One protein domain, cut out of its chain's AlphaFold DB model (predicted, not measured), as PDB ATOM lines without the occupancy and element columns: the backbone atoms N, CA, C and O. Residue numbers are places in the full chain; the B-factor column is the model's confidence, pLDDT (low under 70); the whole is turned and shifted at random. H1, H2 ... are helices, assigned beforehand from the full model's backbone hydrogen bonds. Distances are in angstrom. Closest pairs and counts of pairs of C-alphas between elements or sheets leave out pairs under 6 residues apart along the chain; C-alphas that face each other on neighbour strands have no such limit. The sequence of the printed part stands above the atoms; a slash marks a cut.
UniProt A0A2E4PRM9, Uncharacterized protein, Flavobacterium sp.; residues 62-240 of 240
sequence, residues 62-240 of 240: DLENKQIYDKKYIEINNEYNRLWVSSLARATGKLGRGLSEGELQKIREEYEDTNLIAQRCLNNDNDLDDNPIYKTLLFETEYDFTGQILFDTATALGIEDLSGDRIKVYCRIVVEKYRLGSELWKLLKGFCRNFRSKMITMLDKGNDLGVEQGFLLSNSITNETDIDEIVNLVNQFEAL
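What this domain is: This is residues 62 to 240 of the 240 residues of an uncharacterized protein of Flavobacterium sp. (UniProt A0A2E4PRM9). A rod is built along one very long helix, H5, with H1 and then H2 side by side with it, one after the other. Near the last residues of H5 the chain folds back as H6 and again as H7, and at this same end of the rod residues 62 to 68 of H1 stick out; at the opposite end short H3 and H4 pack on the first residues of H5, 166 to 173. The printed part has 179 residues with seven named helices, H1 to H7 in order, and no named strand: all helix. It is loose, with a radius of gyration of the C-alphas of 21.2 A, and spans 70 by 29 by 25 A.

How they stand to each other: H1, residues 62 to 91, touches the hub H5, residues 166 to 204, at a shallow tilt of 11 degrees, opposite ways; their closest C-alphas, Ala 91 and Gly 181, are 4.2 A apart. H2, residues 101 to 122, touches H5, closest at C-alphas 118 and 171, 4.7 A. H3, residues 132 to 143, touches H5 at C-alphas 141 and 167, 6.2 A, their closest. H4, residues 149 to 156, touches H5 at a steep tilt of 47 degrees, closest at C-alphas 154 and 173, 5.8 A. H5 and H6, residues 208 to 219, form a hairpin, closest at C-alphas 199 and 211, 5.7 A. H6 and H7, residues 227 to 238, form another, at 5 degrees, closest at C-alphas 214 and 237, 6.4 A. H1, H2, H5, H6 and H7 form a bundle, a group of helices side by side. In all seven helices every O i to N i+4 pair is within hydrogen-bond range.

Where its parts are: H1 begins at C-alpha 62 (-51.786, 36.914, 4.647) and is 43.1 A long, H2 31.3 A and H5 57.1 A. H7 ends at C-alpha 238 (-58.488, 11.369, -11.339).

The domain as a whole: The C-alphas farthest apart, Asp 62 and Asp 165, are 70.9 A apart. The printed part has no cut, no link is long, and no printed residue is under 70 in pLDDT.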
ATOM      1  N   ASP A  62     -52.520  37.348   5.836       85.12
ATOM      2  CA  ASP A  62     -51.786  36.914   4.647       85.12
ATOM      3  C   ASP A  62     -50.556  36.077   5.025       85.12
ATOM      4  O   ASP A  62     -50.260  35.074   4.370       85.12
ATOM      5  N   LEU A  63     -49.857  36.450   6.104       86.38
ATOM      6  CA  LEU A  63     -48.726  35.687   6.626       86.38
ATOM      7  C   LEU A  63     -49.161  34.313   7.147       86.38
ATOM      8  O   LEU A  63     -48.506  33.317   6.839       86.38
ATOM      9  N   GLU A  64     -50.252  34.247   7.910       85.25
ATOM     10  CA  GLU A  64     -50.809  32.987   8.410       85.25
ATOM     11  C   GLU A  64     -51.252  32.080   7.252       85.25
ATOM     12  O   GLU A  64     -50.841  30.919   7.175       85.25
ATOM     13  N   ASN A  65     -51.989  32.629   6.284       85.75
ATOM     14  CA  ASN A  65     -52.416  31.905   5.087       85.75
ATOM     15  C   ASN A  65     -51.223  31.371   4.286       85.75
ATOM     16  O   ASN A  65     -51.238  30.223   3.838       85.75
ATOM     17  N   LYS A  66     -50.158  32.169   4.147       89.75
ATOM     18  CA  LYS A  66     -48.921  31.735   3.496       89.75
ATOM     19  C   LYS A  66     -48.253  30.582   4.247       89.75
ATOM     20  O   LYS A  66     -47.833  29.617   3.617       89.75
ATOM     21  N   GLN A  67     -48.173  30.647   5.575       90.44
ATOM     22  CA  GLN A  67     -47.596  29.564   6.380       90.44
ATOM     23  C   GLN A  67     -48.391  28.260   6.244       90.44
ATOM     24  O   GLN A  67     -47.799  27.185   6.127       90.44
ATOM     25  N   ILE A  68     -49.725  28.344   6.221       87.31
ATOM     26  CA  ILE A  68     -50.606  27.191   5.992       87.31
ATOM     27  C   ILE A  68     -50.373  26.608   4.595       87.31
ATOM     28  O   ILE A  68     -50.208  25.394   4.457       87.31
ATOM     29  N   TYR A  69     -50.319  27.464   3.572       93.06
ATOM     30  CA  TYR A  69     -50.039  27.062   2.197       93.06
ATOM     31  C   TYR A  69     -48.682  26.349   2.082       93.06
ATOM     32  O   TYR A  69     -48.618  25.227   1.578       93.06
ATOM     33  N   ASP A  70     -47.609  26.950   2.609       93.31
ATOM     34  CA  ASP A  70     -46.252  26.395   2.555       93.31
ATOM     35  C   ASP A  70     -46.188  25.028   3.257       93.31
ATOM     36  O   ASP A  70     -45.572  24.083   2.751       93.31
ATOM     37  N   LYS A  71     -46.884  24.881   4.392       95.12
ATOM     38  CA  LYS A  71     -47.001  23.604   5.104       95.12
ATOM     39  C   LYS A  71     -47.692  22.537   4.250       95.12
ATOM     40  O   LYS A  71     -47.131  21.453   4.085       95.12
ATOM     41  N   LYS A  72     -48.860  22.837   3.668       95.00
ATOM     42  CA  LYS A  72     -49.581  21.894   2.790       95.00
ATOM     43  C   LYS A  72     -48.743  21.518   1.567       95.00
ATOM     44  O   LYS A  72     -48.692  20.352   1.183       95.00
ATOM     45  N   TYR A  73     -48.027  22.476   0.985       95.62
ATOM     46  CA  TYR A  73     -47.128  22.222  -0.137       95.62
ATOM     47  C   TYR A  73     -46.014  21.228   0.232       95.62
ATOM     48  O   TYR A  73     -45.719  20.305  -0.533       95.62
ATOM     49  N   ILE A  74     -45.406  21.364   1.416       97.06
ATOM     50  CA  ILE A  74     -44.411  20.406   1.924       97.06
ATOM     51  C   ILE A  74     -45.035  19.016   2.110       97.06
ATOM     52  O   ILE A  74     -44.456  18.025   1.664       97.06
ATOM     53  N   GLU A  75     -46.222  18.932   2.710       96.81
ATOM     54  CA  GLU A  75     -46.942  17.667   2.919       96.81
ATOM     55  C   GLU A  75     -47.230  16.943   1.595       96.81
ATOM     56  O   GLU A  75     -46.971  15.745   1.483       96.81
ATOM     57  N   ILE A  76     -47.656  17.673   0.556       97.38
ATOM     58  CA  ILE A  76     -47.889  17.115  -0.787       97.38
ATOM     59  C   ILE A  76     -46.605  16.496  -1.356       97.38
ATOM     60  O   ILE A  76     -46.635  15.408  -1.934       97.38
ATOM     61  N   ASN A  77     -45.463  17.173  -1.205       96.81
ATOM     62  CA  ASN A  77     -44.185  16.669  -1.713       96.81
ATOM     63  C   ASN A  77     -43.679  15.455  -0.922       96.81
ATOM     64  O   ASN A  77     -43.131  14.526  -1.516       96.81
ATOM     65  N   ASN A  78     -43.885  15.434   0.395       96.25
ATOM     66  CA  ASN A  78     -43.546  14.278   1.224       96.25
ATOM     67  C   ASN A  78     -44.365  13.051   0.818       96.25
ATOM     68  O   ASN A  78     -43.814  11.962   0.658       96.25
ATOM     69  N   GLU A  79     -45.659  13.243   0.581       95.62
ATOM     70  CA  GLU A  79     -46.546  12.166   0.161       95.62
ATOM     71  C   GLU A  79     -46.228  11.672  -1.255       95.62
ATOM     72  O   GLU A  79     -46.164  10.467  -1.498       95.62
ATOM     73  N   TYR A  80     -45.910  12.587  -2.175       95.88
ATOM     74  CA  TYR A  80     -45.367  12.240  -3.490       95.88
ATOM     75  C   TYR A  80     -44.120  11.351  -3.381       95.88
ATOM     76  O   TYR A  80     -44.045  10.321  -4.051       95.88
ATOM     77  N   ASN A  81     -43.160  11.713  -2.525       94.31
ATOM     78  CA  ASN A  81     -41.941  10.928  -2.329       94.31
ATOM     79  C   ASN A  81     -42.249   9.547  -1.732       94.31
ATOM     80  O   ASN A  81     -41.691   8.548  -2.184       94.31
ATOM     81  N   ARG A  82     -43.174   9.459  -0.766       93.19
ATOM     82  CA  ARG A  82     -43.629   8.177  -0.201       93.19
ATOM     83  C   ARG A  82     -44.210   7.262  -1.282       93.19
ATOM     84  O   ARG A  82     -43.812   6.100  -1.379       93.19
ATOM     85  N   LEU A  83     -45.124   7.781  -2.104       93.88
ATOM     86  CA  LEU A  83     -45.740   7.040  -3.208       93.88
ATOM     87  C   LEU A  83     -44.704   6.616  -4.254       93.88
ATOM     88  O   LEU A  83     -44.742   5.480  -4.732       93.88
ATOM     89  N   TRP A  84     -43.751   7.492  -4.574       94.31
ATOM     90  CA  TRP A  84     -42.652   7.210  -5.497       94.31
ATOM     91  C   TRP A  84     -41.766   6.059  -5.002       94.31
ATOM     92  O   TRP A  84     -41.545   5.084  -5.718       94.31
ATOM     93  N   VAL A  85     -41.322   6.105  -3.746       93.00
ATOM     94  CA  VAL A  85     -40.534   5.018  -3.142       93.00
ATOM     95  C   VAL A  85     -41.337   3.716  -3.084       93.00
ATOM     96  O   VAL A  85     -40.821   2.661  -3.454       93.00
ATOM     97  N   SER A  86     -42.614   3.777  -2.691       92.12
ATOM     98  CA  SER A  86     -43.506   2.608  -2.662       92.12
ATOM     99  C   SER A  86     -43.640   1.958  -4.040       92.12
ATOM    100  O   SER A  86     -43.524   0.738  -4.183       92.12
ATOM    101  N   SER A  87     -43.813   2.769  -5.081       92.88
ATOM    102  CA  SER A  87     -43.940   2.265  -6.443       92.88
ATOM    103  C   SER A  87     -42.633   1.654  -6.968       92.88
ATOM    104  O   SER A  87     -42.687   0.655  -7.688       92.88
ATOM    105  N   LEU A  88     -41.464   2.154  -6.548       93.81
ATOM    106  CA  LEU A  88     -40.168   1.596  -6.943       93.81
ATOM    107  C   LEU A  88     -39.916   0.275  -6.211       93.81
ATOM    108  O   LEU A  88     -39.451  -0.697  -6.807       93.81
ATOM    109  N   ALA A  89     -40.296   0.206  -4.934       93.19
ATOM    110  CA  ALA A  89     -40.259  -1.017  -4.144       93.19
ATOM    111  C   ALA A  89     -41.169  -2.107  -4.730       93.19
ATOM    112  O   ALA A  89     -40.777  -3.272  -4.781       93.19
ATOM    113  N   ARG A  90     -42.357  -1.749  -5.233       92.19
ATOM    114  CA  ARG A  90     -43.250  -2.676  -5.950       92.19
ATOM    115  C   ARG A  90     -42.634  -3.165  -7.255       92.19
ATOM    116  O   ARG A  90     -42.552  -4.369  -7.469       92.19
ATOM    117  N   ALA A  91     -42.135  -2.245  -8.078       92.44
ATOM    118  CA  ALA A  91     -41.505  -2.560  -9.359       92.44
ATOM    119  C   ALA A  91     -40.286  -3.489  -9.235       92.44
ATOM    120  O   ALA A  91     -40.032  -4.306 -10.114       92.44
ATOM    121  N   THR A  92     -39.541  -3.377  -8.136       93.00
ATOM    122  CA  THR A  92     -38.363  -4.211  -7.839       93.00
ATOM    123  C   THR A  92     -38.687  -5.458  -7.007       93.00
ATOM    124  O   THR A  92     -37.786  -6.231  -6.674       93.00
ATOM    125  N   GLY A  93     -39.952  -5.672  -6.626       90.81
ATOM    126  CA  GLY A  93     -40.354  -6.787  -5.762       90.81
ATOM    127  C   GLY A  93     -39.762  -6.720  -4.344       90.81
ATOM    128  O   GLY A  93     -39.552  -7.750  -3.700       90.81
ATOM    129  N   LYS A  94     -39.440  -5.516  -3.859       92.81
ATOM    130  CA  LYS A  94     -38.851  -5.246  -2.535       92.81
ATOM    131  C   LYS A  94     -39.796  -4.494  -1.593       92.81
ATOM    132  O   LYS A  94     -39.354  -3.985  -0.562       92.81
ATOM    133  N   LEU A  95     -41.086  -4.423  -1.922       88.62
ATOM    134  CA  LEU A  95     -42.099  -3.841  -1.044       88.62
ATOM    135  C   LEU A  95     -42.038  -4.466   0.360       88.62
ATOM    136  O   LEU A  95     -41.807  -5.664   0.507       88.62
ATOM    137  N   GLY A  96     -42.194  -3.635   1.392       84.38
ATOM    138  CA  GLY A  96     -42.140  -4.065   2.792       84.38
ATOM    139  C   GLY A  96     -40.732  -4.308   3.351       84.38
ATOM    140  O   GLY A  96     -40.601  -4.548   4.546       84.38
ATOM    141  N   ARG A  97     -39.668  -4.201   2.542       88.38
ATOM    142  CA  ARG A  97     -38.281  -4.425   3.002       88.38
ATOM    143  C   ARG A  97     -37.607  -3.204   3.634       88.38
ATOM    144  O   ARG A  97     -36.455  -3.302   4.035       88.38
ATOM    145  N   GLY A  98     -38.297  -2.063   3.703       87.06
ATOM    146  CA  GLY A  98     -37.774  -0.842   4.329       87.06
ATOM    147  C   GLY A  98     -36.561  -0.227   3.623       87.06
ATOM    148  O   GLY A  98     -35.821   0.524   4.248       87.06
ATOM    149  N   LEU A  99     -36.345  -0.555   2.344       91.94
ATOM    150  CA  LEU A  99     -35.233  -0.021   1.559       91.94
ATOM    151  C   LEU A  99     -35.459   1.455   1.222       91.94
ATOM    152  O   LEU A  99     -36.576   1.871   0.902       91.94
ATOM    153  N   SER A 100     -34.381   2.233   1.258       93.06
ATOM    154  CA  SER A 100     -34.368   3.623   0.810       93.06
ATOM    155  C   SER A 100     -34.511   3.734  -0.713       93.06
ATOM    156  O   SER A 100     -34.232   2.789  -1.455       93.06
ATOM    157  N   GLU A 101     -34.889   4.919  -1.205       92.50
ATOM    158  CA  GLU A 101     -34.959   5.198  -2.648       92.50
ATOM    159  C   GLU A 101     -33.640   4.871  -3.363       92.50
ATOM    160  O   GLU A 101     -33.641   4.232  -4.414       92.50
ATOM    161  N   GLY A 102     -32.507   5.261  -2.770       94.88
ATOM    162  CA  GLY A 102     -31.186   5.033  -3.349       94.88
ATOM    163  C   GLY A 102     -30.814   3.551  -3.446       94.88
ATOM    164  O   GLY A 102     -30.193   3.141  -4.422       94.88
ATOM    165  N   GLU A 103     -31.207   2.731  -2.470       95.69
ATOM    166  CA  GLU A 103     -31.000   1.276  -2.521       95.69
ATOM    167  C   GLU A 103     -31.879   0.625  -3.589       95.69
ATOM    168  O   GLU A 103     -31.409  -0.203  -4.367       95.69
ATOM    169  N   LEU A 104     -33.143   1.036  -3.671       95.44
ATOM    170  CA  LEU A 104     -34.074   0.544  -4.681       95.44
ATOM    171  C   LEU A 104     -33.639   0.915  -6.107       95.44
ATOM    172  O   LEU A 104     -33.794   0.113  -7.028       95.44
ATOM    173  N   GLN A 105     -33.070   2.107  -6.296       94.25
ATOM    174  CA  GLN A 105     -32.566   2.563  -7.589       94.25
ATOM    175  C   GLN A 105     -31.350   1.741  -8.047       94.25
ATOM    176  O   GLN A 105     -31.305   1.348  -9.210       94.25
ATOM    177  N   LYS A 106     -30.438   1.381  -7.134       95.88
ATOM    178  CA  LYS A 106     -29.327   0.456  -7.432       95.88
ATOM    179  C   LYS A 106     -29.825  -0.929  -7.843       95.88
ATOM    180  O   LYS A 106     -29.381  -1.458  -8.850       95.88
ATOM    181  N   ILE A 107     -30.803  -1.485  -7.123       94.69
ATOM    182  CA  ILE A 107     -31.412  -2.783  -7.476       94.69
ATOM    183  C   ILE A 107     -32.048  -2.729  -8.870       94.69
ATOM    184  O   ILE A 107     -31.974  -3.682  -9.643       94.69
ATOM    185  N   ARG A 108     -32.688  -1.608  -9.214       94.06
ATOM    186  CA  ARG A 108     -33.254  -1.414 -10.548       94.06
ATOM    187  C   ARG A 108     -32.170  -1.390 -11.633       94.06
ATOM    188  O   ARG A 108     -32.399  -1.963 -12.693       94.06
ATOM    189  N   GLU A 109     -31.038  -0.739 -11.381       94.88
ATOM    190  CA  GLU A 109     -29.880  -0.726 -12.288       94.88
ATOM    191  C   GLU A 109     -29.293  -2.136 -12.455       94.88
ATOM    192  O   GLU A 109     -29.117  -2.589 -13.582       94.88
ATOM    193  N   GLU A 110     -29.136  -2.889 -11.362       94.19
ATOM    194  CA  GLU A 110     -28.719  -4.299 -11.407       94.19
ATOM    195  C   GLU A 110     -29.668  -5.151 -12.267       94.19
ATOM    196  O   GLU A 110     -29.223  -5.977 -13.066       94.19
ATOM    197  N   TYR A 111     -30.984  -4.941 -12.157       94.75
ATOM    198  CA  TYR A 111     -31.966  -5.624 -13.003       94.75
ATOM    199  C   TYR A 111     -31.885  -5.218 -14.478       94.75
ATOM    200  O   TYR A 111     -32.128  -6.060 -15.342       94.75
ATOM    201  N   GLU A 112     -31.536  -3.969 -14.785       96.19
ATOM    202  CA  GLU A 112     -31.340  -3.497 -16.158       96.19
ATOM    203  C   GLU A 112     -30.112  -4.150 -16.806       96.19
ATOM    204  O   GLU A 112     -30.227  -4.707 -17.903       96.19
ATOM    205  N   ASP A 113     -28.989  -4.189 -16.088       96.56
ATOM    206  CA  ASP A 113     -27.766  -4.862 -16.531       96.56
ATOM    207  C   ASP A 113     -27.990  -6.373 -16.708       96.56
ATOM    208  O   ASP A 113     -27.598  -6.968 -17.716       96.56
ATOM    209  N   THR A 114     -28.689  -6.999 -15.757       96.69
ATOM    210  CA  THR A 114     -29.004  -8.433 -15.803       96.69
ATOM    211  C   THR A 114     -29.922  -8.767 -16.978       96.69
ATOM    212  O   THR A 114     -29.675  -9.734 -17.702       96.69
ATOM    213  N   ASN A 115     -30.942  -7.943 -17.233       97.44
ATOM    214  CA  ASN A 115     -31.809  -8.087 -18.400       97.44
ATOM    215  C   ASN A 115     -31.023  -7.956 -19.715       97.44
ATOM    216  O   ASN A 115     -31.238  -8.754 -20.627       97.44
ATOM    217  N   LEU A 116     -30.092  -7.001 -19.822       96.81
ATOM    218  CA  LEU A 116     -29.267  -6.837 -21.022       96.81
ATOM    219  C   LEU A 116     -28.450  -8.102 -21.323       96.81
ATOM    220  O   LEU A 116     -28.429  -8.575 -22.461       96.81
ATOM    221  N   ILE A 117     -27.803  -8.678 -20.310       97.38
ATOM    222  CA  ILE A 117     -27.013  -9.906 -20.471       97.38
ATOM    223  C   ILE A 117     -27.905 -11.114 -20.779       97.38
ATOM    224  O   ILE A 117     -27.569 -11.906 -21.662       97.38
ATOM    225  N   ALA A 118     -29.072 -11.224 -20.141       96.94
ATOM    226  CA  ALA A 118     -30.042 -12.272 -20.447       96.94
ATOM    227  C   ALA A 118     -30.518 -12.207 -21.911       96.94
ATOM    228  O   ALA A 118     -30.558 -13.231 -22.593       96.94
ATOM    229  N   GLN A 119     -30.800 -11.012 -22.440       96.94
ATOM    230  CA  GLN A 119     -31.163 -10.834 -23.851       96.94
ATOM    231  C   GLN A 119     -30.030 -11.248 -24.800       96.94
ATOM    232  O   GLN A 119     -30.287 -11.896 -25.815       96.94
ATOM    233  N   ARG A 120     -28.770 -10.929 -24.470       96.19
ATOM    234  CA  ARG A 120     -27.605 -11.383 -25.252       96.19
ATOM    235  C   ARG A 120     -27.490 -12.911 -25.265       96.19
ATOM    236  O   ARG A 120     -27.274 -13.485 -26.329       96.19
ATOM    237  N   CYS A 121     -27.713 -13.570 -24.124       95.25
ATOM    238  CA  CYS A 121     -27.724 -15.036 -24.034       95.25
ATOM    239  C   CYS A 121     -28.800 -15.654 -24.942       95.25
ATOM    240  O   CYS A 121     -28.518 -16.573 -25.713       95.25
ATOM    241  N   LEU A 122     -30.018 -15.105 -24.921       94.69
ATOM    242  CA  LEU A 122     -31.120 -15.579 -25.768       94.69
ATOM    243  C   LEU A 122     -30.840 -15.412 -27.268       94.69
ATOM    244  O   LEU A 122     -31.284 -16.234 -28.069       94.69
ATOM    245  N   ASN A 123     -30.054 -14.402 -27.640       93.81
ATOM    246  CA  ASN A 123     -29.647 -14.139 -29.020       93.81
ATOM    247  C   ASN A 123     -28.410 -14.942 -29.473       93.81
ATOM    248  O   ASN A 123     -27.936 -14.730 -30.588       93.81
ATOM    249  N   ASN A 124     -27.925 -15.891 -28.661       86.38
ATOM    250  CA  ASN A 124     -26.724 -16.698 -28.917       86.38
ATOM    251  C   ASN A 124     -25.463 -15.852 -29.147       86.38
ATOM    252  O   ASN A 124     -24.679 -16.127 -30.056       86.38
ATOM    253  N   ASP A 125     -25.284 -14.802 -28.346       88.44
ATOM    254  CA  ASP A 125     -24.046 -14.034 -28.362       88.44
ATOM    255  C   ASP A 125     -22.881 -14.902 -27.854       88.44
ATOM    256  O   ASP A 125     -22.979 -15.523 -26.794       88.44
ATOM    257  N   ASN A 126     -21.793 -14.974 -28.623       75.69
ATOM    258  CA  ASN A 126     -20.693 -15.914 -28.370       75.69
ATOM    259  C   ASN A 126     -19.699 -15.410 -27.304       75.69
ATOM    260  O   ASN A 126     -18.884 -16.190 -26.822       75.69
ATOM    261  N   ASP A 127     -19.792 -14.137 -26.903       84.06
ATOM    262  CA  ASP A 127     -18.840 -13.475 -25.996       84.06
ATOM    263  C   ASP A 127     -19.442 -13.219 -24.598       84.06
ATOM    264  O   ASP A 127     -19.441 -12.090 -24.088       84.06
ATOM    265  N   LEU A 128     -20.013 -14.256 -23.976       90.19
ATOM    266  CA  LEU A 128     -20.641 -14.159 -22.647       90.19
ATOM    267  C   LEU A 128     -19.873 -14.871 -21.533       90.19
ATOM    268  O   LEU A 128     -20.015 -14.476 -20.377       90.19
ATOM    269  N   ASP A 129     -19.030 -15.851 -21.859       85.88
ATOM    270  CA  ASP A 129     -18.405 -16.745 -20.875       85.88
ATOM    271  C   ASP A 129     -17.545 -16.020 -19.830       85.88
ATOM    272  O   ASP A 129     -17.450 -16.474 -18.691       85.88
ATOM    273  N   ASP A 130     -16.967 -14.863 -20.169       88.38
ATOM    274  CA  ASP A 130     -16.180 -14.043 -19.242       88.38
ATOM    275  C   ASP A 130     -16.975 -12.936 -18.537       88.38
ATOM    276  O   ASP A 130     -16.457 -12.288 -17.623       88.38
ATOM    277  N   ASN A 131     -18.245 -12.735 -18.894       94.06
ATOM    278  CA  ASN A 131     -19.076 -11.712 -18.279       94.06
ATOM    279  C   ASN A 131     -19.489 -12.128 -16.846       94.06
ATOM    280  O   ASN A 131     -20.096 -13.185 -16.663       94.06
ATOM    281  N   PRO A 132     -19.214 -11.310 -15.811       94.88
ATOM    282  CA  PRO A 132     -19.515 -11.672 -14.425       94.88
ATOM    283  C   PRO A 132     -21.016 -11.834 -14.153       94.88
ATOM    284  O   PRO A 132     -21.392 -12.707 -13.379       94.88
ATOM    285  N   ILE A 133     -21.877 -11.059 -14.816       95.62
ATOM    286  CA  ILE A 133     -23.337 -11.178 -14.683       95.62
ATOM    287  C   ILE A 133     -23.809 -12.493 -15.300       95.62
ATOM    288  O   ILE A 133     -24.632 -13.186 -14.709       95.62
ATOM    289  N   TYR A 134     -23.254 -12.890 -16.450       96.12
ATOM    290  CA  TYR A 134     -23.577 -14.187 -17.050       96.12
ATOM    291  C   TYR A 134     -23.172 -15.354 -16.136       96.12
ATOM    292  O   TYR A 134     -23.951 -16.288 -15.951       96.12
ATOM    293  N   LYS A 135     -22.008 -15.264 -15.479       95.25
ATOM    294  CA  LYS A 135     -21.582 -16.243 -14.460       95.25
ATOM    295  C   LYS A 135     -22.550 -16.304 -13.274       95.25
ATOM    296  O   LYS A 135     -22.843 -17.400 -12.802       95.25
ATOM    297  N   THR A 136     -23.086 -15.169 -12.827       95.12
ATOM    298  CA  THR A 136     -24.144 -15.139 -11.803       95.12
ATOM    299  C   THR A 136     -25.422 -15.824 -12.287       95.12
ATOM    300  O   THR A 136     -25.976 -16.642 -11.561       95.12
ATOM    301  N   LEU A 137     -25.865 -15.574 -13.523       95.50
ATOM    302  CA  LEU A 137     -27.052 -16.235 -14.082       95.50
ATOM    303  C   LEU A 137     -26.887 -17.758 -14.166       95.50
ATOM    304  O   LEU A 137     -27.825 -18.499 -13.862       95.50
ATOM    305  N   LEU A 138     -25.700 -18.234 -14.556       94.56
ATOM    306  CA  LEU A 138     -25.367 -19.659 -14.545       94.56
ATOM    307  C   LEU A 138     -25.450 -20.229 -13.126       94.56
ATOM    308  O   LEU A 138     -26.123 -21.237 -12.916       94.56
ATOM    309  N   PHE A 139     -24.849 -19.543 -12.153       94.50
ATOM    310  CA  PHE A 139     -24.909 -19.935 -10.747       94.50
ATOM    311  C   PHE A 139     -26.358 -20.033 -10.239       94.50
ATOM    312  O   PHE A 139     -26.764 -21.070  -9.723       94.50
ATOM    313  N   GLU A 140     -27.184 -19.007 -10.441       93.19
ATOM    314  CA  GLU A 140     -28.589 -19.016 -10.001       93.19
ATOM    315  C   GLU A 140     -29.399 -20.131 -10.692       93.19
ATOM    316  O   GLU A 140     -30.229 -20.798 -10.071       93.19
ATOM    317  N   THR A 141     -29.121 -20.410 -11.971       93.56
ATOM    318  CA  THR A 141     -29.763 -21.514 -12.710       93.56
ATOM    319  C   THR A 141     -29.405 -22.890 -12.133       93.56
ATOM    320  O   THR A 141     -30.237 -23.811 -12.135       93.56
ATOM    321  N   GLU A 142     -28.162 -23.054 -11.681       91.81
ATOM    322  CA  GLU A 142     -27.632 -24.304 -11.132       91.81
ATOM    323  C   GLU A 142     -28.053 -24.541  -9.683       91.81
ATOM    324  O   GLU A 142     -28.354 -25.682  -9.331       91.81
ATOM    325  N   TYR A 143     -28.107 -23.490  -8.862       90.62
ATOM    326  CA  TYR A 143     -28.282 -23.614  -7.414       90.62
ATOM    327  C   TYR A 143     -29.660 -23.168  -6.911       90.62
ATOM    328  O   TYR A 143     -30.238 -23.856  -6.068       90.62
ATOM    329  N   ASP A 144     -30.230 -22.093  -7.458       85.88
ATOM    330  CA  ASP A 144     -31.497 -21.529  -6.966       85.88
ATOM    331  C   ASP A 144     -32.712 -22.083  -7.718       85.88
ATOM    332  O   ASP A 144     -33.779 -22.290  -7.140       85.88
ATOM    333  N   PHE A 145     -32.548 -22.396  -9.004       88.69
ATOM    334  CA  PHE A 145     -33.616 -22.901  -9.871       88.69
ATOM    335  C   PHE A 145     -33.471 -24.389 -10.202       88.69
ATOM    336  O   PHE A 145     -33.718 -24.820 -11.330       88.69
ATOM    337  N   THR A 146     -33.082 -25.210  -9.226       85.88
ATOM    338  CA  THR A 146     -32.856 -26.652  -9.426       85.88
ATOM    339  C   THR A 146     -34.114 -27.406  -9.887       85.88
ATOM    340  O   THR A 146     -35.233 -27.179  -9.428       85.88
ATOM    341  N   GLY A 147     -33.930 -28.342 -10.825       85.44
ATOM    342  CA  GLY A 147     -34.997 -29.236 -11.284       85.44
ATOM    343  C   GLY A 147     -36.181 -28.513 -11.936       85.44
ATOM    344  O   GLY A 147     -35.990 -27.701 -12.846       85.44
ATOM    345  N   GLN A 148     -37.391 -28.861 -11.486       91.50
ATOM    346  CA  GLN A 148     -38.674 -28.438 -12.061       91.50
ATOM    347  C   GLN A 148     -39.064 -26.994 -11.695       91.50
ATOM    348  O   GLN A 148     -39.789 -26.352 -12.450       91.50
ATOM    349  N   ILE A 149     -38.505 -26.448 -10.607       93.00
ATOM    350  CA  ILE A 149     -38.799 -25.094 -10.102       93.00
ATOM    351  C   ILE A 149     -38.604 -24.034 -11.194       93.00
ATOM    352  O   ILE A 149     -39.389 -23.091 -11.295       93.00
ATOM    353  N   LEU A 150     -37.583 -24.205 -12.041       94.50
ATOM    354  CA  LEU A 150     -37.324 -23.340 -13.190       94.50
ATOM    355  C   LEU A 150     -38.521 -23.263 -14.144       94.50
ATOM    356  O   LEU A 150     -38.988 -22.177 -14.480       94.50
ATOM    357  N   PHE A 151     -39.023 -24.418 -14.570       93.94
ATOM    358  CA  PHE A 151     -40.096 -24.510 -15.555       93.94
ATOM    359  C   PHE A 151     -41.450 -24.119 -14.962       93.94
ATOM    360  O   PHE A 151     -42.236 -23.448 -15.632       93.94
ATOM    361  N   ASP A 152     -41.695 -24.461 -13.698       93.69
ATOM    362  CA  ASP A 152     -42.901 -24.041 -12.984       93.69
ATOM    363  C   ASP A 152     -42.934 -22.515 -12.836       93.69
ATOM    364  O   ASP A 152     -43.963 -21.890 -13.079       93.69
ATOM    365  N   THR A 153     -41.787 -21.895 -12.532       94.12
ATOM    366  CA  THR A 153     -41.660 -20.431 -12.475       94.12
ATOM    367  C   THR A 153     -41.897 -19.796 -13.842       94.12
ATOM    368  O   THR A 153     -42.622 -18.808 -13.932       94.12
ATOM    369  N   ALA A 154     -41.315 -20.348 -14.910       94.62
ATOM    370  CA  ALA A 154     -41.521 -19.835 -16.263       94.62
ATOM    371  C   ALA A 154     -43.001 -19.909 -16.676       94.62
ATOM    372  O   ALA A 154     -43.560 -18.928 -17.163       94.62
ATOM    373  N   THR A 155     -43.654 -21.037 -16.391       94.62
ATOM    374  CA  THR A 155     -45.081 -21.245 -16.666       94.62
ATOM    375  C   THR A 155     -45.954 -20.288 -15.855       94.62
ATOM    376  O   THR A 155     -46.874 -19.685 -16.401       94.62
ATOM    377  N   ALA A 156     -45.650 -20.093 -14.568       93.69
ATOM    378  CA  ALA A 156     -46.380 -19.162 -13.707       93.69
ATOM    379  C   ALA A 156     -46.255 -17.699 -14.171       93.69
ATOM    380  O   ALA A 156     -47.166 -16.905 -13.951       93.69
ATOM    381  N   LEU A 157     -45.149 -17.351 -14.834       93.56
ATOM    382  CA  LEU A 157     -44.937 -16.049 -15.473       93.56
ATOM    383  C   LEU A 157     -45.544 -15.947 -16.883       93.56
ATOM    384  O   LEU A 157     -45.427 -14.898 -17.507       93.56
ATOM    385  N   GLY A 158     -46.183 -17.004 -17.396       93.81
ATOM    386  CA  GLY A 158     -46.791 -17.012 -18.729       93.81
ATOM    387  C   GLY A 158     -45.792 -17.156 -19.883       93.81
ATOM    388  O   GLY A 158     -46.110 -16.803 -21.014       93.81
ATOM    389  N   ILE A 159     -44.582 -17.662 -19.625       95.56
ATOM    390  CA  ILE A 159     -43.578 -17.903 -20.668       95.56
ATOM    391  C   ILE A 159     -43.913 -19.211 -21.391       95.56
ATOM    392  O   ILE A 159     -43.746 -20.297 -20.838       95.56
ATOM    393  N   GLU A 160     -44.363 -19.104 -22.643       91.12
ATOM    394  CA  GLU A 160     -44.760 -20.260 -23.465       91.12
ATOM    395  C   GLU A 160     -43.562 -20.980 -24.110       91.12
ATOM    396  O   GLU A 160     -43.563 -22.202 -24.266       91.12
ATOM    397  N   ASP A 161     -42.516 -20.233 -24.478       91.00
ATOM    398  CA  ASP A 161     -41.310 -20.793 -25.090       91.00
ATOM    399  C   ASP A 161     -40.322 -21.286 -24.027       91.00
ATOM    400  O   ASP A 161     -39.485 -20.541 -23.516       91.00
ATOM    401  N   LEU A 162     -40.398 -22.582 -23.732       91.19
ATOM    402  CA  LEU A 162     -39.479 -23.279 -22.829       91.19
ATOM    403  C   LEU A 162     -38.362 -24.022 -23.582       91.19
ATOM    404  O   LEU A 162     -37.732 -24.923 -23.026       91.19
ATOM    405  N   SER A 163     -38.119 -23.683 -24.854       86.06
ATOM    406  CA  SER A 163     -37.089 -24.334 -25.666       86.06
ATOM    407  C   SER A 163     -35.670 -23.885 -25.299       86.06
ATOM    408  O   SER A 163     -35.431 -22.751 -24.871       86.06
ATOM    409  N   GLY A 164     -34.698 -24.766 -25.534       85.38
ATOM    410  CA  GLY A 164     -33.285 -24.517 -25.257       85.38
ATOM    411  C   GLY A 164     -32.793 -25.208 -23.989       85.38
ATOM    412  O   GLY A 164     -33.440 -26.106 -23.452       85.38
ATOM    413  N   ASP A 165     -31.605 -24.816 -23.549       91.31
ATOM    414  CA  ASP A 165     -31.043 -25.272 -22.286       91.31
ATOM    415  C   ASP A 165     -31.655 -24.509 -21.096       91.31
ATOM    416  O   ASP A 165     -32.425 -23.553 -21.233       91.31
ATOM    417  N   ARG A 166     -31.308 -24.956 -19.889       93.50
ATOM    418  CA  ARG A 166     -31.823 -24.377 -18.644       93.50
ATOM    419  C   ARG A 166     -31.461 -22.898 -18.506       93.50
ATOM    420  O   ARG A 166     -32.297 -22.125 -18.047       93.50
ATOM    421  N   ILE A 167     -30.262 -22.495 -18.937       94.25
ATOM    422  CA  ILE A 167     -29.835 -21.094 -18.857       94.25
ATOM    423  C   ILE A 167     -30.676 -20.201 -19.774       94.25
ATOM    424  O   ILE A 167     -31.074 -19.118 -19.348       94.25
ATOM    425  N   LYS A 168     -31.074 -20.657 -20.971       94.88
ATOM    426  CA  LYS A 168     -32.014 -19.904 -21.818       94.88
ATOM    427  C   LYS A 168     -33.395 -19.782 -21.195       94.88
ATOM    428  O   LYS A 168     -33.998 -18.713 -21.261       94.88
ATOM    429  N   VAL A 169     -33.920 -20.835 -20.569       95.38
ATOM    430  CA  VAL A 169     -35.204 -20.737 -19.850       95.38
ATOM    431  C   VAL A 169     -35.098 -19.731 -18.701       95.38
ATOM    432  O   VAL A 169     -35.974 -18.879 -18.551       95.38
ATOM    433  N   TYR A 170     -33.994 -19.752 -17.950       96.25
ATOM    434  CA  TYR A 170     -33.759 -18.784 -16.881       96.25
ATOM    435  C   TYR A 170     -33.623 -17.346 -17.398       96.25
ATOM    436  O   TYR A 170     -34.245 -16.432 -16.860       96.25
ATOM    437  N   CYS A 171     -32.908 -17.136 -18.505       96.25
ATOM    438  CA  CYS A 171     -32.798 -15.823 -19.136       96.25
ATOM    439  C   CYS A 171     -34.166 -15.277 -19.575       96.25
ATOM    440  O   CYS A 171     -34.417 -14.084 -19.415       96.25
ATOM    441  N   ARG A 172     -35.094 -16.123 -20.053       96.44
ATOM    442  CA  ARG A 172     -36.477 -15.691 -20.340       96.44
ATOM    443  C   ARG A 172     -37.212 -15.237 -19.074       96.44
ATOM    444  O   ARG A 172     -37.883 -14.212 -19.115       96.44
ATOM    445  N   ILE A 173     -37.041 -15.936 -17.946       95.81
ATOM    446  CA  ILE A 173     -37.603 -15.521 -16.644       95.81
ATOM    447  C   ILE A 173     -37.070 -14.150 -16.226       95.81
ATOM    448  O   ILE A 173     -37.844 -13.305 -15.778       95.81
ATOM    449  N   VAL A 174     -35.763 -13.921 -16.361       96.25
ATOM    450  CA  VAL A 174     -35.128 -12.633 -16.042       96.25
ATOM    451  C   VAL A 174     -35.725 -11.510 -16.887       96.25
ATOM    452  O   VAL A 174     -36.160 -10.497 -16.337       96.25
ATOM    453  N   VAL A 175     -35.782 -11.704 -18.208       96.88
ATOM    454  CA  VAL A 175     -36.341 -10.718 -19.144       96.88
ATOM    455  C   VAL A 175     -37.801 -10.416 -18.807       96.88
ATOM    456  O   VAL A 175     -38.192  -9.249 -18.747       96.88
ATOM    457  N   GLU A 176     -38.597 -11.443 -18.516       95.88
ATOM    458  CA  GLU A 176     -40.017 -11.279 -18.211       95.88
ATOM    459  C   GLU A 176     -40.248 -10.564 -16.873       95.88
ATOM    460  O   GLU A 176     -41.041  -9.624 -16.795       95.88
ATOM    461  N   LYS A 177     -39.491 -10.912 -15.824       93.75
ATOM    462  CA  LYS A 177     -39.538 -10.196 -14.538       93.75
ATOM    463  C   LYS A 177     -39.162  -8.723 -14.693       93.75
ATOM    464  O   LYS A 177     -39.837  -7.862 -14.126       93.75
ATOM    465  N   TYR A 178     -38.116  -8.422 -15.468       95.25
ATOM    466  CA  TYR A 178     -37.722  -7.042 -15.752       95.25
ATOM    467  C   TYR A 178     -38.826  -6.284 -16.499       95.25
ATOM    468  O   TYR A 178     -39.156  -5.155 -16.127       95.25
ATOM    469  N   ARG A 179     -39.435  -6.905 -17.520       95.06
ATOM    470  CA  ARG A 179     -40.546  -6.326 -18.290       95.06
ATOM    471  C   ARG A 179     -41.719  -5.961 -17.381       95.06
ATOM    472  O   ARG A 179     -42.133  -4.800 -17.382       95.06
ATOM    473  N   LEU A 180     -42.190  -6.909 -16.569       91.88
ATOM    474  CA  LEU A 180     -43.299  -6.712 -15.631       91.88
ATOM    475  C   LEU A 180     -43.004  -5.595 -14.621       91.88
ATOM    476  O   LEU A 180     -43.817  -4.688 -14.442       91.88
ATOM    477  N   GLY A 181     -41.817  -5.605 -14.005       92.56
ATOM    478  CA  GLY A 181     -41.404  -4.554 -13.071       92.56
ATOM    479  C   GLY A 181     -41.319  -3.172 -13.730       92.56
ATOM    480  O   GLY A 181     -41.772  -2.175 -13.165       92.56
ATOM    481  N   SER A 182     -40.791  -3.101 -14.955       93.00
ATOM    482  CA  SER A 182     -40.675  -1.860 -15.731       93.00
ATOM    483  C   SER A 182     -42.038  -1.289 -16.124       93.00
ATOM    484  O   SER A 182     -42.258  -0.079 -16.013       93.00
ATOM    485  N   GLU A 183     -42.972  -2.134 -16.561       91.31
ATOM    486  CA  GLU A 183     -44.348  -1.731 -16.872       91.31
ATOM    487  C   GLU A 183     -45.078  -1.226 -15.634       91.31
ATOM    488  O   GLU A 183     -45.644  -0.129 -15.657       91.31
ATOM    489  N   LEU A 184     -44.970  -1.964 -14.529       90.31
ATOM    490  CA  LEU A 184     -45.545  -1.563 -13.255       90.31
ATOM    491  C   LEU A 184     -44.992  -0.208 -12.788       90.31
ATOM    492  O   LEU A 184     -45.750   0.679 -12.393       90.31
ATOM    493  N   TRP A 185     -43.678   0.003 -12.894       91.94
ATOM    494  CA  TRP A 185     -43.064   1.283 -12.548       91.94
ATOM    495  C   TRP A 185     -43.552   2.427 -13.435       91.94
ATOM    496  O   TRP A 185     -43.838   3.518 -12.944       91.94
ATOM    497  N   LYS A 186     -43.652   2.207 -14.753       89.56
ATOM    498  CA  LYS A 186     -44.147   3.223 -15.696       89.56
ATOM    499  C   LYS A 186     -45.564   3.664 -15.341       89.56
ATOM    500  O   LYS A 186     -45.816   4.869 -15.343       89.56
ATOM    501  N   LEU A 187     -46.435   2.712 -15.013       88.00
ATOM    502  CA  LEU A 187     -47.806   2.972 -14.588       88.00
ATOM    503  C   LEU A 187     -47.833   3.790 -13.287       88.00
ATOM    504  O   LEU A 187     -48.349   4.908 -13.255       88.00
ATOM    505  N   LEU A 188     -47.201   3.279 -12.229       90.81
ATOM    506  CA  LEU A 188     -47.293   3.876 -10.897       90.81
ATOM    507  C   LEU A 188     -46.550   5.215 -10.772       90.81
ATOM    508  O   LEU A 188     -47.043   6.138 -10.120       90.81
ATOM    509  N   LYS A 189     -45.396   5.388 -11.431       90.94
ATOM    510  CA  LYS A 189     -44.700   6.687 -11.434       90.94
ATOM    511  C   LYS A 189     -45.529   7.765 -12.138       90.94
ATOM    512  O   LYS A 189     -45.428   8.943 -11.793       90.94
ATOM    513  N   GLY A 190     -46.304   7.377 -13.158       88.75
ATOM    514  CA  GLY A 190     -47.224   8.263 -13.867       88.75
ATOM    515  C   GLY A 190     -48.281   8.808 -12.912       88.75
ATOM    516  O   GLY A 190     -48.449  10.024 -12.817       88.75
ATOM    517  N   PHE A 191     -48.878   7.917 -12.119       88.31
ATOM    518  CA  PHE A 191     -49.797   8.289 -11.049       88.31
ATOM    519  C   PHE A 191     -49.161   9.237 -10.028       88.31
ATOM    520  O   PHE A 191     -49.728  10.292  -9.767       88.31
ATOM    521  N   CYS A 192     -47.964   8.938  -9.514       93.88
ATOM    522  CA  CYS A 192     -47.291   9.806  -8.537       93.88
ATOM    523  C   CYS A 192     -47.127  11.242  -9.070       93.88
ATOM    524  O   CYS A 192     -47.372  12.223  -8.367       93.88
ATOM    525  N   ARG A 193     -46.736  11.386 -10.343       92.25
ATOM    526  CA  ARG A 193     -46.578  12.699 -10.988       92.25
ATOM    527  C   ARG A 193     -47.909  13.430 -11.159       92.25
ATOM    528  O   ARG A 193     -47.956  14.640 -10.923       92.25
ATOM    529  N   ASN A 194     -48.962  12.712 -11.556       91.81
ATOM    530  CA  ASN A 194     -50.314  13.262 -11.659       91.81
ATOM    531  C   ASN A 194     -50.800  13.725 -10.278       91.81
ATOM    532  O   ASN A 194     -51.162  14.888 -10.120       91.81
ATOM    533  N   PHE A 195     -50.663  12.867  -9.263       94.69
ATOM    534  CA  PHE A 195     -50.983  13.156  -7.867       94.69
ATOM    535  C   PHE A 195     -50.396  14.486  -7.406       94.69
ATOM    536  O   PHE A 195     -51.139  15.409  -7.082       94.69
ATOM    537  N   ARG A 196     -49.068  14.631  -7.465       96.12
ATOM    538  CA  ARG A 196     -48.390  15.860  -7.032       96.12
ATOM    539  C   ARG A 196     -48.910  17.092  -7.770       96.12
ATOM    540  O   ARG A 196     -49.212  18.103  -7.145       96.12
ATOM    541  N   SER A 197     -49.001  17.009  -9.096       95.75
ATOM    542  CA  SER A 197     -49.376  18.153  -9.934       95.75
ATOM    543  C   SER A 197     -50.816  18.597  -9.671       95.75
ATOM    544  O   SER A 197     -51.094  19.791  -9.552       95.75
ATOM    545  N   LYS A 198     -51.732  17.633  -9.540       95.88
ATOM    546  CA  LYS A 198     -53.148  17.884  -9.280       95.88
ATOM    547  C   LYS A 198     -53.377  18.413  -7.864       95.88
ATOM    548  O   LYS A 198     -54.102  19.388  -7.710       95.88
ATOM    549  N   MET A 199     -52.690  17.854  -6.866       97.62
ATOM    550  CA  MET A 199     -52.737  18.327  -5.478       97.62
ATOM    551  C   MET A 199     -52.252  19.772  -5.345       97.62
ATOM    552  O   MET A 199     -52.930  20.586  -4.725       97.62
ATOM    553  N   ILE A 200     -51.127  20.121  -5.981       97.12
ATOM    554  CA  ILE A 200     -50.639  21.511  -6.021       97.12
ATOM    555  C   ILE A 200     -51.665  22.412  -6.715       97.12
ATOM    556  O   ILE A 200     -52.014  23.457  -6.189       97.12
ATOM    557  N   THR A 201     -52.235  21.976  -7.842       97.00
ATOM    558  CA  THR A 201     -53.265  22.756  -8.551       97.00
ATOM    559  C   THR A 201     -54.515  22.991  -7.695       97.00
ATOM    560  O   THR A 201     -55.129  24.053  -7.778       97.00
ATOM    561  N   MET A 202     -54.937  22.005  -6.899       96.69
ATOM    562  CA  MET A 202     -56.054  22.154  -5.961       96.69
ATOM    563  C   MET A 202     -55.706  23.142  -4.849       96.69
ATOM    564  O   MET A 202     -56.521  24.013  -4.554       96.69
ATOM    565  N   LEU A 203     -54.492  23.052  -4.299       96.56
ATOM    566  CA  LEU A 203     -53.985  23.982  -3.294       96.56
ATOM    567  C   LEU A 203     -53.935  25.425  -3.831       96.56
ATOM    568  O   LEU A 203     -54.477  26.325  -3.198       96.56
ATOM    569  N   ASP A 204     -53.389  25.633  -5.032       95.25
ATOM    570  CA  ASP A 204     -53.305  26.941  -5.706       95.25
ATOM    571  C   ASP A 204     -54.684  27.573  -5.941       95.25
ATOM    572  O   ASP A 204     -54.834  28.794  -5.968       95.25
ATOM    573  N   LYS A 205     -55.707  26.734  -6.131       95.00
ATOM    574  CA  LYS A 205     -57.099  27.152  -6.339       95.00
ATOM    575  C   LYS A 205     -57.894  27.292  -5.038       95.00
ATOM    576  O   LYS A 205     -59.085  27.589  -5.111       95.00
ATOM    577  N   GLY A 206     -57.287  27.045  -3.877       91.06
ATOM    578  CA  GLY A 206     -57.977  27.041  -2.584       91.06
ATOM    579  C   GLY A 206     -59.000  25.909  -2.419       91.06
ATOM    580  O   GLY A 206     -59.924  26.028  -1.619       91.06
ATOM    581  N   ASN A 207     -58.878  24.814  -3.178       94.00
ATOM    582  CA  ASN A 207     -59.733  23.634  -3.034       94.00
ATOM    583  C   ASN A 207     -59.211  22.713  -1.919       94.00
ATOM    584  O   ASN A 207     -58.696  21.623  -2.180       94.00
ATOM    585  N   ASP A 208     -59.354  23.157  -0.672       90.56
ATOM    586  CA  ASP A 208     -58.864  22.426   0.499       90.56
ATOM    587  C   ASP A 208     -59.500  21.038   0.651       90.56
ATOM    588  O   ASP A 208     -58.800  20.076   0.962       90.56
ATOM    589  N   LEU A 209     -60.797  20.909   0.350       93.62
ATOM    590  CA  LEU A 209     -61.502  19.625   0.400       93.62
ATOM    591  C   LEU A 209     -60.920  18.621  -0.605       93.62
ATOM    592  O   LEU A 209     -60.745  17.451  -0.274       93.62
ATOM    593  N   GLY A 210     -60.594  19.073  -1.821       94.50
ATOM    594  CA  GLY A 210     -59.949  18.232  -2.831       94.50
ATOM    595  C   GLY A 210     -58.558  17.767  -2.398       94.50
ATOM    596  O   GLY A 210     -58.216  16.600  -2.586       94.50
ATOM    597  N   VAL A 211     -57.784  18.645  -1.749       95.25
ATOM    598  CA  VAL A 211     -56.478  18.293  -1.165       95.25
ATOM    599  C   VAL A 211     -56.646  17.240  -0.062       95.25
ATOM    600  O   VAL A 211     -55.963  16.218  -0.071       95.25
ATOM    601  N   GLU A 212     -57.586  17.426   0.864       94.94
ATOM    602  CA  GLU A 212     -57.858  16.451   1.929       94.94
ATOM    603  C   GLU A 212     -58.284  15.084   1.371       94.94
ATOM    604  O   GLU A 212     -57.747  14.051   1.773       94.94
ATOM    605  N   GLN A 213     -59.194  15.066   0.395       95.38
ATOM    606  CA  GLN A 213     -59.624  13.838  -0.280       95.38
ATOM    607  C   GLN A 213     -58.469  13.150  -1.014       95.38
ATOM    608  O   GLN A 213     -58.338  11.928  -0.946       95.38
ATOM    609  N   GLY A 214     -57.597  13.924  -1.662       94.94
ATOM    610  CA  GLY A 214     -56.394  13.402  -2.297       94.94
ATOM    611  C   GLY A 214     -55.468  12.699  -1.304       94.94
ATOM    612  O   GLY A 214     -55.045  11.574  -1.566       94.94
ATOM    613  N   PHE A 215     -55.217  13.304  -0.139       95.62
ATOM    614  CA  PHE A 215     -54.436  12.667   0.929       95.62
ATOM    615  C   PHE A 215     -55.096  11.407   1.488       95.62
ATOM    616  O   PHE A 215     -54.403  10.443   1.807       95.62
ATOM    617  N   LEU A 216     -56.422  11.378   1.628       94.44
ATOM    618  CA  LEU A 216     -57.125  10.177   2.088       94.44
ATOM    619  C   LEU A 216     -56.943   9.015   1.106       94.44
ATOM    620  O   LEU A 216     -56.625   7.899   1.523       94.44
ATOM    621  N   LEU A 217     -57.080   9.284  -0.195       93.75
ATOM    622  CA  LEU A 217     -56.862   8.280  -1.235       93.75
ATOM    623  C   LEU A 217     -55.410   7.801  -1.258       93.75
ATOM    624  O   LEU A 217     -55.171   6.594  -1.280       93.75
ATOM    625  N   SER A 218     -54.430   8.703  -1.203       93.00
ATOM    626  CA  SER A 218     -53.022   8.301  -1.231       93.00
ATOM    627  C   SER A 218     -52.633   7.480   0.000       93.00
ATOM    628  O   SER A 218     -51.978   6.445  -0.135       93.00
ATOM    629  N   ASN A 219     -53.092   7.877   1.191       92.44
ATOM    630  CA  ASN A 219     -52.815   7.169   2.441       92.44
ATOM    631  C   ASN A 219     -53.456   5.777   2.512       92.44
ATOM    632  O   ASN A 219     -52.973   4.927   3.256       92.44
ATOM    633  N   SER A 220     -54.500   5.517   1.719       92.19
ATOM    634  CA  SER A 220     -55.081   4.174   1.595       92.19
ATOM    635  C   SER A 220     -54.159   3.180   0.871       92.19
ATOM    636  O   SER A 220     -54.317   1.971   1.026       92.19
ATOM    637  N   ILE A 221     -53.150   3.669   0.137       91.19
ATOM    638  CA  ILE A 221     -52.125   2.831  -0.492       91.19
ATOM    639  C   ILE A 221     -51.108   2.402   0.573       91.19
ATOM    640  O   ILE A 221     -50.194   3.154   0.944       91.19
ATOM    641  N   THR A 222     -51.262   1.161   1.034       88.56
ATOM    642  CA  THR A 222     -50.392   0.493   2.011       88.56
ATOM    643  C   THR A 222     -49.465  -0.516   1.323       88.56
ATOM    644  O   THR A 222     -49.330  -0.514   0.099       88.56
ATOM    645  N   ASN A 223     -48.786  -1.375   2.092       83.62
ATOM    646  CA  ASN A 223     -48.005  -2.488   1.541       83.62
ATOM    647  C   ASN A 223     -48.878  -3.675   1.100       83.62
ATOM    648  O   ASN A 223     -48.411  -4.511   0.335       83.62
ATOM    649  N   GLU A 224     -50.118  -3.750   1.581       84.81
ATOM    650  CA  GLU A 224     -51.042  -4.853   1.289       84.81
ATOM    651  C   GLU A 224     -51.908  -4.568   0.067       84.81
ATOM    652  O   GLU A 224     -52.402  -5.503  -0.549       84.81
ATOM    653  N   THR A 225     -52.031  -3.293  -0.316       87.31
ATOM    654  CA  THR A 225     -52.800  -2.891  -1.492       87.31
ATOM    655  C   THR A 225     -52.226  -3.560  -2.736       87.31
ATOM    656  O   THR A 225     -51.025  -3.426  -3.015       87.31
ATOM    657  N   ASP A 226     -53.053  -4.287  -3.473       87.00
ATOM    658  CA  ASP A 226     -52.629  -4.918  -4.718       87.00
ATOM    659  C   ASP A 226     -52.597  -3.907  -5.883       87.00
ATOM    660  O   ASP A 226     -52.855  -2.712  -5.718       87.00
ATOM    661  N   ILE A 227     -52.177  -4.352  -7.069       85.69
ATOM    662  CA  ILE A 227     -52.043  -3.449  -8.220       85.69
ATOM    663  C   ILE A 227     -53.403  -3.014  -8.774       85.69
ATOM    664  O   ILE A 227     -53.535  -1.857  -9.175       85.69
ATOM    665  N   ASP A 228     -54.406  -3.887  -8.761       88.00
ATOM    666  CA  ASP A 228     -55.734  -3.585  -9.297       88.00
ATOM    667  C   ASP A 228     -56.458  -2.572  -8.401       88.00
ATOM    668  O   ASP A 228     -57.068  -1.613  -8.880       88.00
ATOM    669  N   GLU A 229     -56.318  -2.717  -7.085       90.19
ATOM    670  CA  GLU A 229     -56.759  -1.748  -6.090       90.19
ATOM    671  C   GLU A 229     -56.074  -0.394  -6.281       90.19
ATOM    672  O   GLU A 229     -56.752   0.636  -6.282       90.19
ATOM    673  N   ILE A 230     -54.753  -0.372  -6.512       88.38
ATOM    674  CA  ILE A 230     -54.039   0.883  -6.790       88.38
ATOM    675  C   ILE A 230     -54.599   1.547  -8.048       88.38
ATOM    676  O   ILE A 230     -54.886   2.740  -8.015       88.38
ATOM    677  N   VAL A 231     -54.802   0.803  -9.138       87.06
ATOM    678  CA  VAL A 231     -55.385   1.345 -10.380       87.06
ATOM    679  C   VAL A 231     -56.786   1.918 -10.137       87.06
ATOM    680  O   VAL A 231     -57.104   3.001 -10.627       87.06
ATOM    681  N   ASN A 232     -57.612   1.255  -9.328       90.62
ATOM    682  CA  ASN A 232     -58.930   1.774  -8.963       90.62
ATOM    683  C   ASN A 232     -58.848   3.066  -8.137       90.62
ATOM    684  O   ASN A 232     -59.632   3.990  -8.366       90.62
ATOM    685  N   LEU A 233     -57.899   3.158  -7.205       90.31
ATOM    686  CA  LEU A 233     -57.645   4.376  -6.431       90.31
ATOM    687  C   LEU A 233     -57.137   5.517  -7.318       90.31
ATOM    688  O   LEU A 233     -57.543   6.664  -7.122       90.31
ATOM    689  N   VAL A 234     -56.316   5.214  -8.329       87.06
ATOM    690  CA  VAL A 234     -55.895   6.197  -9.340       87.06
ATOM    691  C   VAL A 234     -57.110   6.788 -10.048       87.06
ATOM    692  O   VAL A 234     -57.234   8.007 -10.110       87.06
ATOM    693  N   ASN A 235     -58.039   5.952 -10.514       88.44
ATOM    694  CA  ASN A 235     -59.246   6.421 -11.201       88.44
ATOM    695  C   ASN A 235     -60.125   7.305 -10.297       88.44
ATOM    696  O   ASN A 235     -60.665   8.314 -10.749       88.44
ATOM    697  N   GLN A 236     -60.245   6.961  -9.010       90.38
ATOM    698  CA  GLN A 236     -60.955   7.794  -8.032       90.38
ATOM    699  C   GLN A 236     -60.268   9.147  -7.840       90.38
ATOM    700  O   GLN A 236     -60.931  10.180  -7.831       90.38
ATOM    701  N   PHE A 237     -58.937   9.155  -7.743       91.19
ATOM    702  CA  PHE A 237     -58.160  10.383  -7.630       91.19
ATOM    703  C   PHE A 237     -58.277  11.258  -8.888       91.19
ATOM    704  O   PHE A 237     -58.368  12.483  -8.802       91.19
ATOM    705  N   GLU A 238     -58.307  10.653 -10.075       88.50
ATOM    706  CA  GLU A 238     -58.488  11.369 -11.339       88.50
ATOM    707  C   GLU A 238     -59.863  12.036 -11.463       88.50
ATOM    708  O   GLU A 238     -59.956  13.070 -12.129       88.50
ATOM    709  N   ALA A 239     -60.881  11.534 -10.764       89.12
ATOM    710  CA  ALA A 239     -62.227  12.104 -10.748       89.12
ATOM    711  C   ALA A 239     -62.414  13.315  -9.807       89.12
ATOM    712  O   ALA A 239     -63.430  14.000  -9.927       89.12
ATOM    713  N   LEU A 240     -61.467  13.575  -8.892       87.50
ATOM    714  CA  LEU A 240     -61.474  14.749  -7.994       87.50
ATOM    715  C   LEU A 240     -61.273  16.084  -8.729       87.50
ATOM    716  O   LEU A 240     -61.756  17.123  -8.238       87.50
TER     717      LEU A 240